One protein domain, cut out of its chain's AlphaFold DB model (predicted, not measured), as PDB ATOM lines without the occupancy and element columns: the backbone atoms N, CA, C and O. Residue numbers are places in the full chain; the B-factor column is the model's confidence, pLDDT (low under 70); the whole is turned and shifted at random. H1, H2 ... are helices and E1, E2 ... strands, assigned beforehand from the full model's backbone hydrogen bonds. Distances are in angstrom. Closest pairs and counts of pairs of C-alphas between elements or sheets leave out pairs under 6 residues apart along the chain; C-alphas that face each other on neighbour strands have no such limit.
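This is residues 4 to 92 of the 170 residues of an uncharacterized protein of Rhodovulum sp. ES.010 (UniProt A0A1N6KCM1). One long helix, H1, makes the longest axis, and the rest is folded back along one side of it: a ribbon of two parallel strands, E1 and E2, near the second half of H1, and a shorter helix, H2, that crosses H1 at a steep angle and packs on E2 with its first half. A long loop, residues 67 to 81, folds back from the end of H2 to E2. The printed part has 89 residues with two named helices and two named strands, in the order H1, E1, H2, E2, and its class is mixed, helices and strands. It is compact, with a radius of gyration of the C-alphas of 13.6 A, and flat, spanning 41 by 33 by 18 A.

Start with H1, residues 4 to 33, and go on to E1, residues 39 to 45; their closest C-alphas are those of Cys 25 and Val 39, 7.0 A apart. Next comes H2, residues 51 to 66. It only just touches H1, with 3 pairs of C-alphas within 8 A, made by residues 11 to 15 and 54 to 58 alone; the closest are Asn 11 and Thr 54, 6.7 A. These helices run the same way at a steep tilt of 63 degrees. Last is E2, residues 82 to 91, which bends by 71 degrees at residue 85. E1 and E2 are parallel neighbours, at 28 degrees; look for N 43 and O 88 at 2.9 A and N 88 and O 41 at 2.9 A, within hydrogen-bond range. With H2 between them, E1 and E2 form a strand-helix-strand unit, two parallel neighbour strands joined through a helix, with a right-handed crossover. The closest C-alphas of H2 and E2 are those of Lys 55 and Phe 84, 7.0 A apart. Of the O i to N i+4 pairs, 23 of 26 in H1 and 11 of 12 in H2 are within hydrogen-bond range.

Find C-alpha 4 at (0.651, 12.071, 1.177); from there H1 runs 41.6 A to C-alpha 33 at (-11.825, -20.840, 23.334). E1 spans 18.7 A from Val 39 to Ala 45. H2 spans 23.5 A from Tyr 51 to Ala 66. E2 spans 21.8 A from Leu 82 to C-alpha 91 at (12.680, -2.601, 14.793).

The two C-alphas farthest apart are those of His 4 and Gly 34, 42.2 A. The printed part has no cut. The links H1 to E1 and E1 to H2 are tight, and the link H2 to E2, 15 residues, is long. Look in the B-factor column for the model's confidence: the mean pLDDT of the printed part is 83.8, and residues 4 to 6 and 46 to 54 are under 70.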
ATOM      1  N   HIS A   4       2.036  12.513   0.960       46.88
ATOM      2  CA  HIS A   4       0.651  12.071   1.177       46.88
ATOM      3  C   HIS A   4       0.283  10.771   0.441       46.88
ATOM      4  O   HIS A   4      -0.298   9.881   1.051       46.88
ATOM      5  N   GLY A   5       0.664  10.587  -0.830       57.59
ATOM      6  CA  GLY A   5       0.234   9.420  -1.625       57.59
ATOM      7  C   GLY A   5       0.715   8.058  -1.096       57.59
ATOM      8  O   GLY A   5      -0.031   7.080  -1.130       57.59
ATOM      9  N   LYS A   6       1.932   7.996  -0.534       61.22
ATOM     10  CA  LYS A   6       2.501   6.756   0.037       61.22
ATOM     11  C   LYS A   6       1.700   6.247   1.239       61.22
ATOM     12  O   LYS A   6       1.581   5.041   1.433       61.22
ATOM     13  N   GLN A   7       1.138   7.161   2.025       70.62
ATOM     14  CA  GLN A   7       0.375   6.817   3.223       70.62
ATOM     15  C   GLN A   7      -0.997   6.237   2.880       70.62
ATOM     16  O   GLN A   7      -1.412   5.270   3.509       70.62
ATOM     17  N   TRP A   8      -1.668   6.760   1.848       77.06
ATOM     18  CA  TRP A   8      -2.965   6.245   1.392       77.06
ATOM     19  C   TRP A   8      -2.877   4.810   0.878       77.06
ATOM     20  O   TRP A   8      -3.673   3.969   1.288       77.06
ATOM     21  N   TYR A   9      -1.889   4.512   0.030       80.75
ATOM     22  CA  TYR A   9      -1.683   3.155  -0.477       80.75
ATOM     23  C   TYR A   9      -1.349   2.173   0.651       80.75
ATOM     24  O   TYR A   9      -1.927   1.093   0.729       80.75
ATOM     25  N   TYR A  10      -0.465   2.570   1.571       80.56
ATOM     26  CA  TYR A  10      -0.133   1.750   2.733       80.56
ATOM     27  C   TYR A  10      -1.362   1.477   3.607       80.56
ATOM     28  O   TYR A  10      -1.644   0.325   3.919       80.56
ATOM     29  N   ASN A  11      -2.130   2.516   3.941       82.94
ATOM     30  CA  ASN A  11      -3.362   2.396   4.717       82.94
ATOM     31  C   ASN A  11      -4.379   1.481   4.029       82.94
ATOM     32  O   ASN A  11      -4.986   0.645   4.693       82.94
ATOM     33  N   TYR A  12      -4.512   1.578   2.705       85.56
ATOM     34  CA  TYR A  12      -5.354   0.684   1.915       85.56
ATOM     35  C   TYR A  12      -4.897  -0.780   2.012       85.56
ATOM     36  O   TYR A  12      -5.690  -1.646   2.380       85.56
ATOM     37  N   CYS A  13      -3.617  -1.070   1.760       87.81
ATOM     38  CA  CYS A  13      -3.082  -2.433   1.854       87.81
ATOM     39  C   CYS A  13      -3.202  -3.003   3.273       87.81
ATOM     40  O   CYS A  13      -3.601  -4.152   3.454       87.81
ATOM     41  N   VAL A  14      -2.902  -2.188   4.287       88.06
ATOM     42  CA  VAL A  14      -3.034  -2.571   5.694       88.06
ATOM     43  C   VAL A  14      -4.489  -2.829   6.057       88.06
ATOM     44  O   VAL A  14      -4.764  -3.807   6.743       88.06
ATOM     45  N   ARG A  15      -5.435  -2.014   5.582       89.19
ATOM     46  CA  ARG A  15      -6.865  -2.272   5.769       89.19
ATOM     47  C   ARG A  15      -7.245  -3.641   5.212       89.19
ATOM     48  O   ARG A  15      -7.813  -4.442   5.949       89.19
ATOM     49  N   LEU A  16      -6.891  -3.927   3.956       91.62
ATOM     50  CA  LEU A  16      -7.208  -5.215   3.332       91.62
ATOM     51  C   LEU A  16      -6.628  -6.386   4.130       91.62
ATOM     52  O   LEU A  16      -7.336  -7.365   4.359       91.62
ATOM     53  N   LEU A  17      -5.376  -6.270   4.582       92.50
ATOM     54  CA  LEU A  17      -4.726  -7.272   5.425       92.50
ATOM     55  C   LEU A  17      -5.478  -7.461   6.750       92.50
ATOM     56  O   LEU A  17      -5.811  -8.586   7.116       92.50
ATOM     57  N   MET A  18      -5.780  -6.367   7.451       92.81
ATOM     58  CA  MET A  18      -6.419  -6.408   8.766       92.81
ATOM     59  C   MET A  18      -7.844  -6.956   8.715       92.81
ATOM     60  O   MET A  18      -8.223  -7.684   9.627       92.81
ATOM     61  N   GLU A  19      -8.607  -6.684   7.655       94.25
ATOM     62  CA  GLU A  19      -9.929  -7.290   7.431       94.25
ATOM     63  C   GLU A  19      -9.858  -8.830   7.448       94.25
ATOM     64  O   GLU A  19     -10.704  -9.470   8.063       94.25
ATOM     65  N   ARG A  20      -8.828  -9.443   6.842       95.31
ATOM     66  CA  ARG A  20      -8.684 -10.914   6.810       95.31
ATOM     67  C   ARG A  20      -8.037 -11.459   8.074       95.31
ATOM     68  O   ARG A  20      -8.506 -12.453   8.614       95.31
ATOM     69  N   VAL A  21      -6.980 -10.814   8.569       95.12
ATOM     70  CA  VAL A  21      -6.257 -11.276   9.766       95.12
ATOM     71  C   VAL A  21      -7.164 -11.251  10.993       95.12
ATOM     72  O   VAL A  21      -7.185 -12.212  11.757       95.12
ATOM     73  N   THR A  22      -7.941 -10.182  11.184       96.00
ATOM     74  CA  THR A  22      -8.827 -10.081  12.354       96.00
ATOM     75  C   THR A  22     -10.005 -11.042  12.267       96.00
ATOM     76  O   THR A  22     -10.336 -11.665  13.273       96.00
ATOM     77  N   ASP A  23     -10.584 -11.242  11.081       97.00
ATOM     78  CA  ASP A  23     -11.608 -12.267  10.871       97.00
ATOM     79  C   ASP A  23     -11.052 -13.686  11.109       97.00
ATOM     80  O   ASP A  23     -11.672 -14.472  11.828       97.00
ATOM     81  N   PHE A  24      -9.846 -13.995  10.620       96.75
ATOM     82  CA  PHE A  24      -9.182 -15.277  10.878       96.75
ATOM     83  C   PHE A  24      -8.976 -15.514  12.375       96.75
ATOM     84  O   PHE A  24      -9.353 -16.565  12.898       96.75
ATOM     85  N   CYS A  25      -8.427 -14.524  13.085       96.50
ATOM     86  CA  CYS A  25      -8.224 -14.601  14.530       96.50
ATOM     87  C   CYS A  25      -9.546 -14.735  15.295       96.50
ATOM     88  O   CYS A  25      -9.600 -15.487  16.265       96.50
ATOM     89  N   LEU A  26     -10.613 -14.050  14.870       97.44
ATOM     90  CA  LEU A  26     -11.935 -14.176  15.484       97.44
ATOM     91  C   LEU A  26     -12.475 -15.602  15.342       97.44
ATOM     92  O   LEU A  26     -12.863 -16.208  16.340       97.44
ATOM     93  N   ARG A  27     -12.455 -16.153  14.123       96.00
ATOM     94  CA  ARG A  27     -12.926 -17.517  13.843       96.00
ATOM     95  C   ARG A  27     -12.129 -18.561  14.621       96.00
ATOM     96  O   ARG A  27     -12.722 -19.445  15.236       96.00
ATOM     97  N   ASP A  28     -10.801 -18.451  14.621       95.56
ATOM     98  CA  ASP A  28      -9.923 -19.366  15.357       95.56
ATOM     99  C   ASP A  28     -10.143 -19.258  16.873       95.56
ATOM    100  O   ASP A  28     -10.273 -20.277  17.551       95.56
ATOM    101  N   SER A  29     -10.281 -18.036  17.397       97.38
ATOM    102  CA  SER A  29     -10.510 -17.802  18.823       97.38
ATOM    103  C   SER A  29     -11.836 -18.386  19.299       97.38
ATOM    104  O   SER A  29     -11.855 -19.121  20.284       97.38
ATOM    105  N   VAL A  30     -12.936 -18.117  18.588       97.56
ATOM    106  CA  VAL A  30     -14.255 -18.677  18.925       97.56
ATOM    107  C   VAL A  30     -14.218 -20.201  18.856       97.56
ATOM    108  O   VAL A  30     -14.716 -20.867  19.759       97.56
ATOM    109  N   LYS A  31     -13.559 -20.769  17.840       96.25
ATOM    110  CA  LYS A  31     -13.421 -22.222  17.696       96.25
ATOM    111  C   LYS A  31     -12.640 -22.867  18.847       96.25
ATOM    112  O   LYS A  31     -13.009 -23.950  19.286       96.25
ATOM    113  N   ARG A  32     -11.539 -22.256  19.295       97.00
ATOM    114  CA  ARG A  32     -10.642 -22.847  20.307       97.00
ATOM    115  C   ARG A  32     -11.049 -22.549  21.742       97.00
ATOM    116  O   ARG A  32     -10.807 -23.374  22.614       97.00
ATOM    117  N   PHE A  33     -11.600 -21.366  21.987       97.44
ATOM    118  CA  PHE A  33     -11.825 -20.840  23.334       97.44
ATOM    119  C   PHE A  33     -13.299 -20.557  23.636       97.44
ATOM    120  O   PHE A  33     -13.614 -20.220  24.770       97.44
ATOM    121  N   GLY A  34     -14.199 -20.667  22.653       97.81
ATOM    122  CA  GLY A  34     -15.624 -20.358  22.815       97.81
ATOM    123  C   GLY A  34     -15.955 -18.861  22.826       97.81
ATOM    124  O   GLY A  34     -17.125 -18.498  22.867       97.81
ATOM    125  N   GLU A  35     -14.951 -17.985  22.751       97.56
ATOM    126  CA  GLU A  35     -15.114 -16.531  22.830       97.56
ATOM    127  C   GLU A  35     -14.041 -15.778  22.014       97.56
ATOM    128  O   GLU A  35     -12.960 -16.323  21.742       97.56
ATOM    129  N   PRO A  36     -14.291 -14.514  21.619       97.31
ATOM    130  CA  PRO A  36     -13.274 -13.662  21.009       97.31
ATOM    131  C   PRO A  36     -12.161 -13.287  21.998       97.31
ATOM    132  O   PRO A  36     -12.419 -12.708  23.051       97.31
ATOM    133  N   ARG A  37     -10.905 -13.535  21.620       96.50
ATOM    134  CA  ARG A  37      -9.707 -13.079  22.335       96.50
ATOM    135  C   ARG A  37      -8.957 -12.036  21.529       96.50
ATOM    136  O   ARG A  37      -9.046 -11.983  20.303       96.50
ATOM    137  N   TYR A  38      -8.212 -11.190  22.230       96.00
ATOM    138  CA  TYR A  38      -7.526 -10.079  21.589       96.00
ATOM    139  C   TYR A  38      -6.293 -10.519  20.805       96.00
ATOM    140  O   TYR A  38      -5.497 -11.330  21.276       96.00
ATOM    141  N   VAL A  39      -6.118  -9.928  19.622       93.56
ATOM    142  CA  VAL A  39      -4.915 -10.084  18.802       93.56
ATOM    143  C   VAL A  39      -3.922  -8.967  19.119       93.56
ATOM    144  O   VAL A  39      -4.274  -7.785  19.133       93.56
ATOM    145  N   LYS A  40      -2.663  -9.344  19.357       92.81
ATOM    146  CA  LYS A  40      -1.537  -8.408  19.415       92.81
ATOM    147  C   LYS A  40      -0.971  -8.231  18.010       92.81
ATOM    148  O   LYS A  40      -0.619  -9.214  17.362       92.81
ATOM    149  N   VAL A  41      -0.874  -6.988  17.550       91.19
ATOM    150  CA  VAL A  41      -0.366  -6.655  16.212       91.19
ATOM    151  C   VAL A  41       0.978  -5.963  16.364       91.19
ATOM    152  O   VAL A  41       1.080  -4.941  17.037       91.19
ATOM    153  N   ILE A  42       2.012  -6.514  15.736       90.31
ATOM    154  CA  ILE A  42       3.363  -5.960  15.789       90.31
ATOM    155  C   ILE A  42       3.790  -5.616  14.369       90.31
ATOM    156  O   ILE A  42       3.938  -6.499  13.526       90.31
ATOM    157  N   PHE A  43       4.006  -4.333  14.108       86.25
ATOM    158  CA  PHE A  43       4.543  -3.862  12.840       86.25
ATOM    159  C   PHE A  43       6.061  -3.707  12.923       86.25
ATOM    160  O   PHE A  43       6.605  -3.137  13.871       86.25
ATOM    161  N   SER A  44       6.742  -4.171  11.877       83.88
ATOM    162  CA  SER A  44       8.164  -3.916  11.673       83.88
ATOM    163  C   SER A  44       8.386  -2.447  11.315       83.88
ATOM    164  O   SER A  44       7.978  -1.995  10.242       83.88
ATOM    165  N   ALA A  45       9.107  -1.723  12.164       76.69
ATOM    166  CA  ALA A  45       9.495  -0.355  11.902       76.69
ATOM    167  C   ALA A  45      10.647  -0.295  10.885       76.69
ATOM    168  O   ALA A  45      11.791  -0.644  11.188       76.69
ATOM    169  N   ARG A  46      10.343   0.165   9.668       67.00
ATOM    170  CA  ARG A  46      11.325   0.584   8.653       67.00
ATOM    171  C   ARG A  46      11.135   2.094   8.452       67.00
ATOM    172  O   ARG A  46       9.998   2.560   8.409       67.00
ATOM    173  N   GLY A  47      12.216   2.877   8.465       55.12
ATOM    174  CA  GLY A  47      12.143   4.346   8.488       55.12
ATOM    175  C   GLY A  47      11.240   4.926   7.386       55.12
ATOM    176  O   GLY A  47      11.246   4.428   6.265       55.12
ATOM    177  N   GLY A  48      10.458   5.967   7.706       58.50
ATOM    178  CA  GLY A  48       9.591   6.672   6.744       58.50
ATOM    179  C   GLY A  48       8.073   6.561   6.965       58.50
ATOM    180  O   GLY A  48       7.316   7.143   6.190       58.50
ATOM    181  N   HIS A  49       7.611   5.872   8.015       58.00
ATOM    182  CA  HIS A  49       6.183   5.731   8.331       58.00
ATOM    183  C   HIS A  49       5.767   6.517   9.585       58.00
ATOM    184  O   HIS A  49       6.425   6.446  10.622       58.00
ATOM    185  N   SER A  50       4.641   7.237   9.500       59.12
ATOM    186  CA  SER A  50       3.998   7.887  10.649       59.12
ATOM    187  C   SER A  50       2.967   6.945  11.266       59.12
ATOM    188  O   SER A  50       1.811   6.875  10.854       59.12
ATOM    189  N   TYR A  51       3.402   6.187  12.263       62.19
ATOM    190  CA  TYR A  51       2.607   5.155  12.932       62.19
ATOM    191  C   TYR A  51       1.394   5.686  13.714       62.19
ATOM    192  O   TYR A  51       0.426   4.955  13.942       62.19
ATOM    193  N   GLY A  52       1.413   6.969  14.091       61.81
ATOM    194  CA  GLY A  52       0.266   7.644  14.701       61.81
ATOM    195  C   GLY A  52      -0.930   7.762  13.748       61.81
ATOM    196  O   GLY A  52      -2.075   7.662  14.182       61.81
ATOM    197  N   GLN A  53      -0.680   7.886  12.441       65.94
ATOM    198  CA  GLN A  53      -1.739   8.041  11.439       65.94
ATOM    199  C   GLN A  53      -2.472   6.727  11.137       65.94
ATOM    200  O   GLN A  53      -3.661   6.762  10.831       65.94
ATOM    201  N   THR A  54      -1.821   5.569  11.295       69.00
ATOM    202  CA  THR A  54      -2.464   4.253  11.121       69.00
ATOM    203  C   THR A  54      -3.563   4.021  12.158       69.00
ATOM    204  O   THR A  54      -4.648   3.559  11.814       69.00
ATOM    205  N   LYS A  55      -3.317   4.388  13.427       74.31
ATOM    206  CA  LYS A  55      -4.327   4.273  14.495       74.31
ATOM    207  C   LYS A  55      -5.530   5.175  14.218       74.31
ATOM    208  O   LYS A  55      -6.661   4.705  14.276       74.31
ATOM    209  N   ALA A  56      -5.284   6.433  13.843       76.62
ATOM    210  CA  ALA A  56      -6.348   7.369  13.480       76.62
ATOM    211  C   ALA A  56      -7.174   6.870  12.280       76.62
ATOM    212  O   ALA A  56      -8.399   6.924  12.303       76.62
ATOM    213  N   TYR A  57      -6.514   6.322  11.256       78.38
ATOM    214  CA  TYR A  57      -7.182   5.759  10.083       78.38
ATOM    215  C   TYR A  57      -8.101   4.578  10.430       78.38
ATOM    216  O   TYR A  57      -9.225   4.494   9.941       78.38
ATOM    217  N   TRP A  58      -7.661   3.675  11.302       79.38
ATOM    218  CA  TRP A  58      -8.480   2.543  11.736       79.38
ATOM    219  C   TRP A  58      -9.658   2.953  12.629       79.38
ATOM    220  O   TRP A  58     -10.706   2.319  12.546       79.38
ATOM    221  N   GLU A  59      -9.528   4.002  13.447       81.81
ATOM    222  CA  GLU A  59     -10.674   4.563  14.182       81.81
ATOM    223  C   GLU A  59     -11.713   5.166  13.224       81.81
ATOM    224  O   GLU A  59     -12.912   4.963  13.410       81.81
ATOM    225  N   VAL A  60     -11.275   5.816  12.136       82.12
ATOM    226  CA  VAL A  60     -12.187   6.279  11.074       82.12
ATOM    227  C   VAL A  60     -12.916   5.102  10.422       82.12
ATOM    228  O   VAL A  60     -14.136   5.157  10.285       82.12
ATOM    229  N   ILE A  61     -12.211   4.020  10.070       82.31
ATOM    230  CA  ILE A  61     -12.849   2.817   9.503       82.31
ATOM    231  C   ILE A  61     -13.852   2.212  10.488       82.31
ATOM    232  O   ILE A  61     -14.949   1.840  10.088       82.31
ATOM    233  N   LYS A  62     -13.507   2.143  11.777       83.62
ATOM    234  CA  LYS A  62     -14.406   1.634  12.819       83.62
ATOM    235  C   LYS A  62     -15.695   2.448  12.901       83.62
ATOM    236  O   LYS A  62     -16.780   1.876  12.989       83.62
ATOM    237  N   ALA A  63     -15.581   3.776  12.864       81.38
ATOM    238  CA  ALA A  63     -16.733   4.669  12.853       81.38
ATOM    239  C   ALA A  63     -17.572   4.498  11.574       81.38
ATOM    240  O   ALA A  63     -18.799   4.470  11.648       81.38
ATOM    241  N   GLN A  64     -16.925   4.324  10.417       81.81
ATOM    242  CA  GLN A  64     -17.609   4.062   9.148       81.81
ATOM    243  C   GLN A  64     -18.382   2.742   9.164       81.81
ATOM    244  O   GLN A  64     -19.540   2.733   8.752       81.81
ATOM    245  N   ALA A  65     -17.778   1.671   9.688       80.44
ATOM    246  CA  ALA A  65     -18.407   0.362   9.848       80.44
ATOM    247  C   ALA A  65     -19.628   0.436  10.771       80.44
ATOM    248  O   ALA A  65     -20.724   0.032  10.394       80.44
ATOM    249  N   ALA A  66     -19.478   1.069  11.940       79.88
ATOM    250  CA  ALA A  66     -20.591   1.292  12.863       79.88
ATOM    251  C   ALA A  66     -21.729   2.120  12.235       79.88
ATOM    252  O   ALA A  66     -22.896   1.905  12.555       79.88
ATOM    253  N   GLY A  67     -21.396   3.051  11.335       78.50
ATOM    254  CA  GLY A  67     -22.354   3.877  10.598       78.50
ATOM    255  C   GLY A  67     -22.821   3.302   9.255       78.50
ATOM    256  O   GLY A  67     -23.516   4.008   8.532       78.50
ATOM    257  N   GLY A  68     -22.413   2.085   8.870       77.69
ATOM    258  CA  GLY A  68     -22.771   1.471   7.583       77.69
ATOM    259  C   GLY A  68     -22.277   2.230   6.340       77.69
ATOM    260  O   GLY A  68     -22.848   2.090   5.261       77.69
ATOM    261  N   SER A  69     -21.233   3.052   6.478       79.75
ATOM    262  CA  SER A  69     -20.705   3.944   5.429       79.75
ATOM    263  C   SER A  69     -19.345   3.503   4.873       79.75
ATOM    264  O   SER A  69     -18.678   4.256   4.158       79.75
ATOM    265  N   THR A  70     -18.916   2.277   5.187       78.88
ATOM    266  CA  THR A  70     -17.639   1.708   4.745       78.88
ATOM    267  C   THR A  70     -17.558   1.638   3.216       78.88
ATOM    268  O   THR A  70     -18.239   0.843   2.568       78.88
ATOM    269  N   PHE A  71     -16.671   2.432   2.613       71.19
ATOM    270  CA  PHE A  71     -16.322   2.285   1.196       71.19
ATOM    271  C   PHE A  71     -15.612   0.938   0.982       71.19
ATOM    272  O   PHE A  71     -14.708   0.623   1.752       71.19
ATOM    273  N   LEU A  72     -15.975   0.157  -0.046       76.06
ATOM    274  CA  LEU A  72     -15.597  -1.266  -0.203       76.06
ATOM    275  C   LEU A  72     -16.106  -2.135   0.965       76.06
ATOM    276  O   LEU A  72     -15.334  -2.608   1.791       76.06
ATOM    277  N   ASN A  73     -17.416  -2.361   1.011       78.50
ATOM    278  CA  ASN A  73     -18.145  -3.039   2.093       78.50
ATOM    279  C   ASN A  73     -18.143  -4.580   2.020       78.50
ATOM    280  O   ASN A  73     -18.952  -5.230   2.675       78.50
ATOM    281  N   LYS A  74     -17.256  -5.193   1.223       86.25
ATOM    282  CA  LYS A  74     -17.170  -6.663   1.134       86.25
ATOM    283  C   LYS A  74     -16.763  -7.286   2.473       86.25
ATOM    284  O   LYS A  74     -17.186  -8.396   2.783       86.25
ATOM    285  N   ARG A  75     -15.884  -6.610   3.219       89.75
ATOM    286  CA  ARG A  75     -15.355  -7.046   4.517       89.75
ATOM    287  C   ARG A  75     -15.125  -5.842   5.411       89.75
ATOM    288  O   ARG A  75     -14.937  -4.730   4.925       89.75
ATOM    289  N   GLU A  76     -15.082  -6.109   6.707       91.62
ATOM    290  CA  GLU A  76     -14.762  -5.131   7.738       91.62
ATOM    291  C   GLU A  76     -13.736  -5.720   8.704       91.62
ATOM    292  O   GLU A  76     -13.547  -6.936   8.784       91.62
ATOM    293  N   ILE A  77     -13.040  -4.846   9.429       91.94
ATOM    294  CA  ILE A  77     -12.131  -5.268  10.490       91.94
ATOM    295  C   ILE A  77     -12.971  -5.831  11.642       91.94
ATOM    296  O   ILE A  77     -13.872  -5.165  12.149       91.94
ATOM    297  N   ALA A  78     -12.645  -7.036  12.109       93.50
ATOM    298  CA  ALA A  78     -13.302  -7.638  13.262       93.50
ATOM    299  C   ALA A  78     -12.846  -6.948  14.561       93.50
ATOM    300  O   ALA A  78     -11.888  -7.348  15.232       93.50
ATOM    301  N   HIS A  79     -13.543  -5.874  14.937       90.50
ATOM    302  CA  HIS A  79     -13.225  -5.075  16.124       90.50
ATOM    303  C   HIS A  79     -13.407  -5.835  17.452       90.50
ATOM    304  O   HIS A  79     -12.921  -5.373  18.488       90.50
ATOM    305  N   GLN A  80     -14.045  -7.014  17.448       93.25
ATOM    306  CA  GLN A  80     -14.130  -7.871  18.636       93.25
ATOM    307  C   GLN A  80     -12.743  -8.329  19.107       93.25
ATOM    308  O   GLN A  80     -12.503  -8.384  20.312       93.25
ATOM    309  N   VAL A  81     -11.822  -8.600  18.174       94.75
ATOM    310  CA  VAL A  81     -10.471  -9.095  18.492       94.75
ATOM    311  C   VAL A  81      -9.409  -8.000  18.473       94.75
ATOM    312  O   VAL A  81      -8.359  -8.148  19.094       94.75
ATOM    313  N   LEU A  82      -9.652  -6.882  17.788       91.12
ATOM    314  CA  LEU A  82      -8.662  -5.816  17.668       91.12
ATOM    315  C   LEU A  82      -8.723  -4.846  18.858       91.12
ATOM    316  O   LEU A  82      -9.773  -4.290  19.191       91.12
ATOM    317  N   ARG A  83      -7.567  -4.593  19.481       87.94
ATOM    318  CA  ARG A  83      -7.383  -3.541  20.491       87.94
ATOM    319  C   ARG A  83      -6.194  -2.669  20.108       87.94
ATOM    320  O   ARG A  83      -5.076  -3.154  19.993       87.94
ATOM    321  N   PHE A  84      -6.422  -1.367  19.952       82.50
ATOM    322  CA  PHE A  84      -5.387  -0.407  19.543       82.50
ATOM    323  C   PHE A  84      -4.228  -0.261  20.532       82.50
ATOM    324  O   PHE A  84      -3.117   0.107  20.140       82.50
ATOM    325  N   SER A  85      -4.484  -0.548  21.809       85.62
ATOM    326  CA  SER A  85      -3.465  -0.620  22.857       85.62
ATOM    327  C   SER A  85      -2.506  -1.800  22.677       85.62
ATOM    328  O   SER A  85      -1.402  -1.750  23.200       85.62
ATOM    329  N   LEU A  86      -2.888  -2.822  21.902       89.06
ATOM    330  CA  LEU A  86      -2.069  -3.998  21.586       89.06
ATOM    331  C   LEU A  86      -1.395  -3.898  20.207       89.06
ATOM    332  O   LEU A  86      -0.950  -4.908  19.661       89.06
ATOM    333  N   VAL A  87      -1.353  -2.694  19.624       88.19
ATOM    334  CA  VAL A  87      -0.644  -2.415  18.370       88.19
ATOM    335  C   VAL A  87       0.692  -1.755  18.689       88.19
ATOM    336  O   VAL A  87       0.726  -0.622  19.187       88.19
ATOM    337  N   GLU A  88       1.774  -2.454  18.362       87.56
ATOM    338  CA  GLU A  88       3.155  -2.060  18.630       87.56
ATOM    339  C   GLU A  88       3.962  -1.903  17.339       87.56
ATOM    340  O   GLU A  88       3.676  -2.521  16.311       87.56
ATOM    341  N   TYR A  89       5.007  -1.083  17.422       86.31
ATOM    342  CA  TYR A  89       5.955  -0.834  16.344       86.31
ATOM    343  C   TYR A  89       7.353  -1.066  16.893       86.31
ATOM    344  O   TYR A  89       7.760  -0.389  17.837       86.31
ATOM    345  N   VAL A  90       8.077  -2.025  16.326       85.38
ATOM    346  CA  VAL A  90       9.404  -2.416  16.820       85.38
ATOM    347  C   VAL A  90      10.381  -2.575  15.655       85.38
ATOM    348  O   VAL A  90       9.939  -2.862  14.540       85.38
ATOM    349  N   PRO A  91      11.698  -2.385  15.853       81.94
ATOM    350  CA  PRO A  91      12.680  -2.601  14.793       81.94
ATOM    351  C   PRO A  91      12.576  -4.005  14.179       81.94
ATOM    352  O   PRO A  91      12.362  -4.990  14.878       81.94
ATOM    353  N   HIS A  92      12.770  -4.119  12.864       72.81
ATOM    354  CA  HIS A  92      12.590  -5.383  12.130       72.81
ATOM    355  C   HIS A  92      13.441  -6.564  12.646       72.81
ATOM    356  O   HIS A  92      13.053  -7.715  12.478       72.81
TER     357      HIS A  92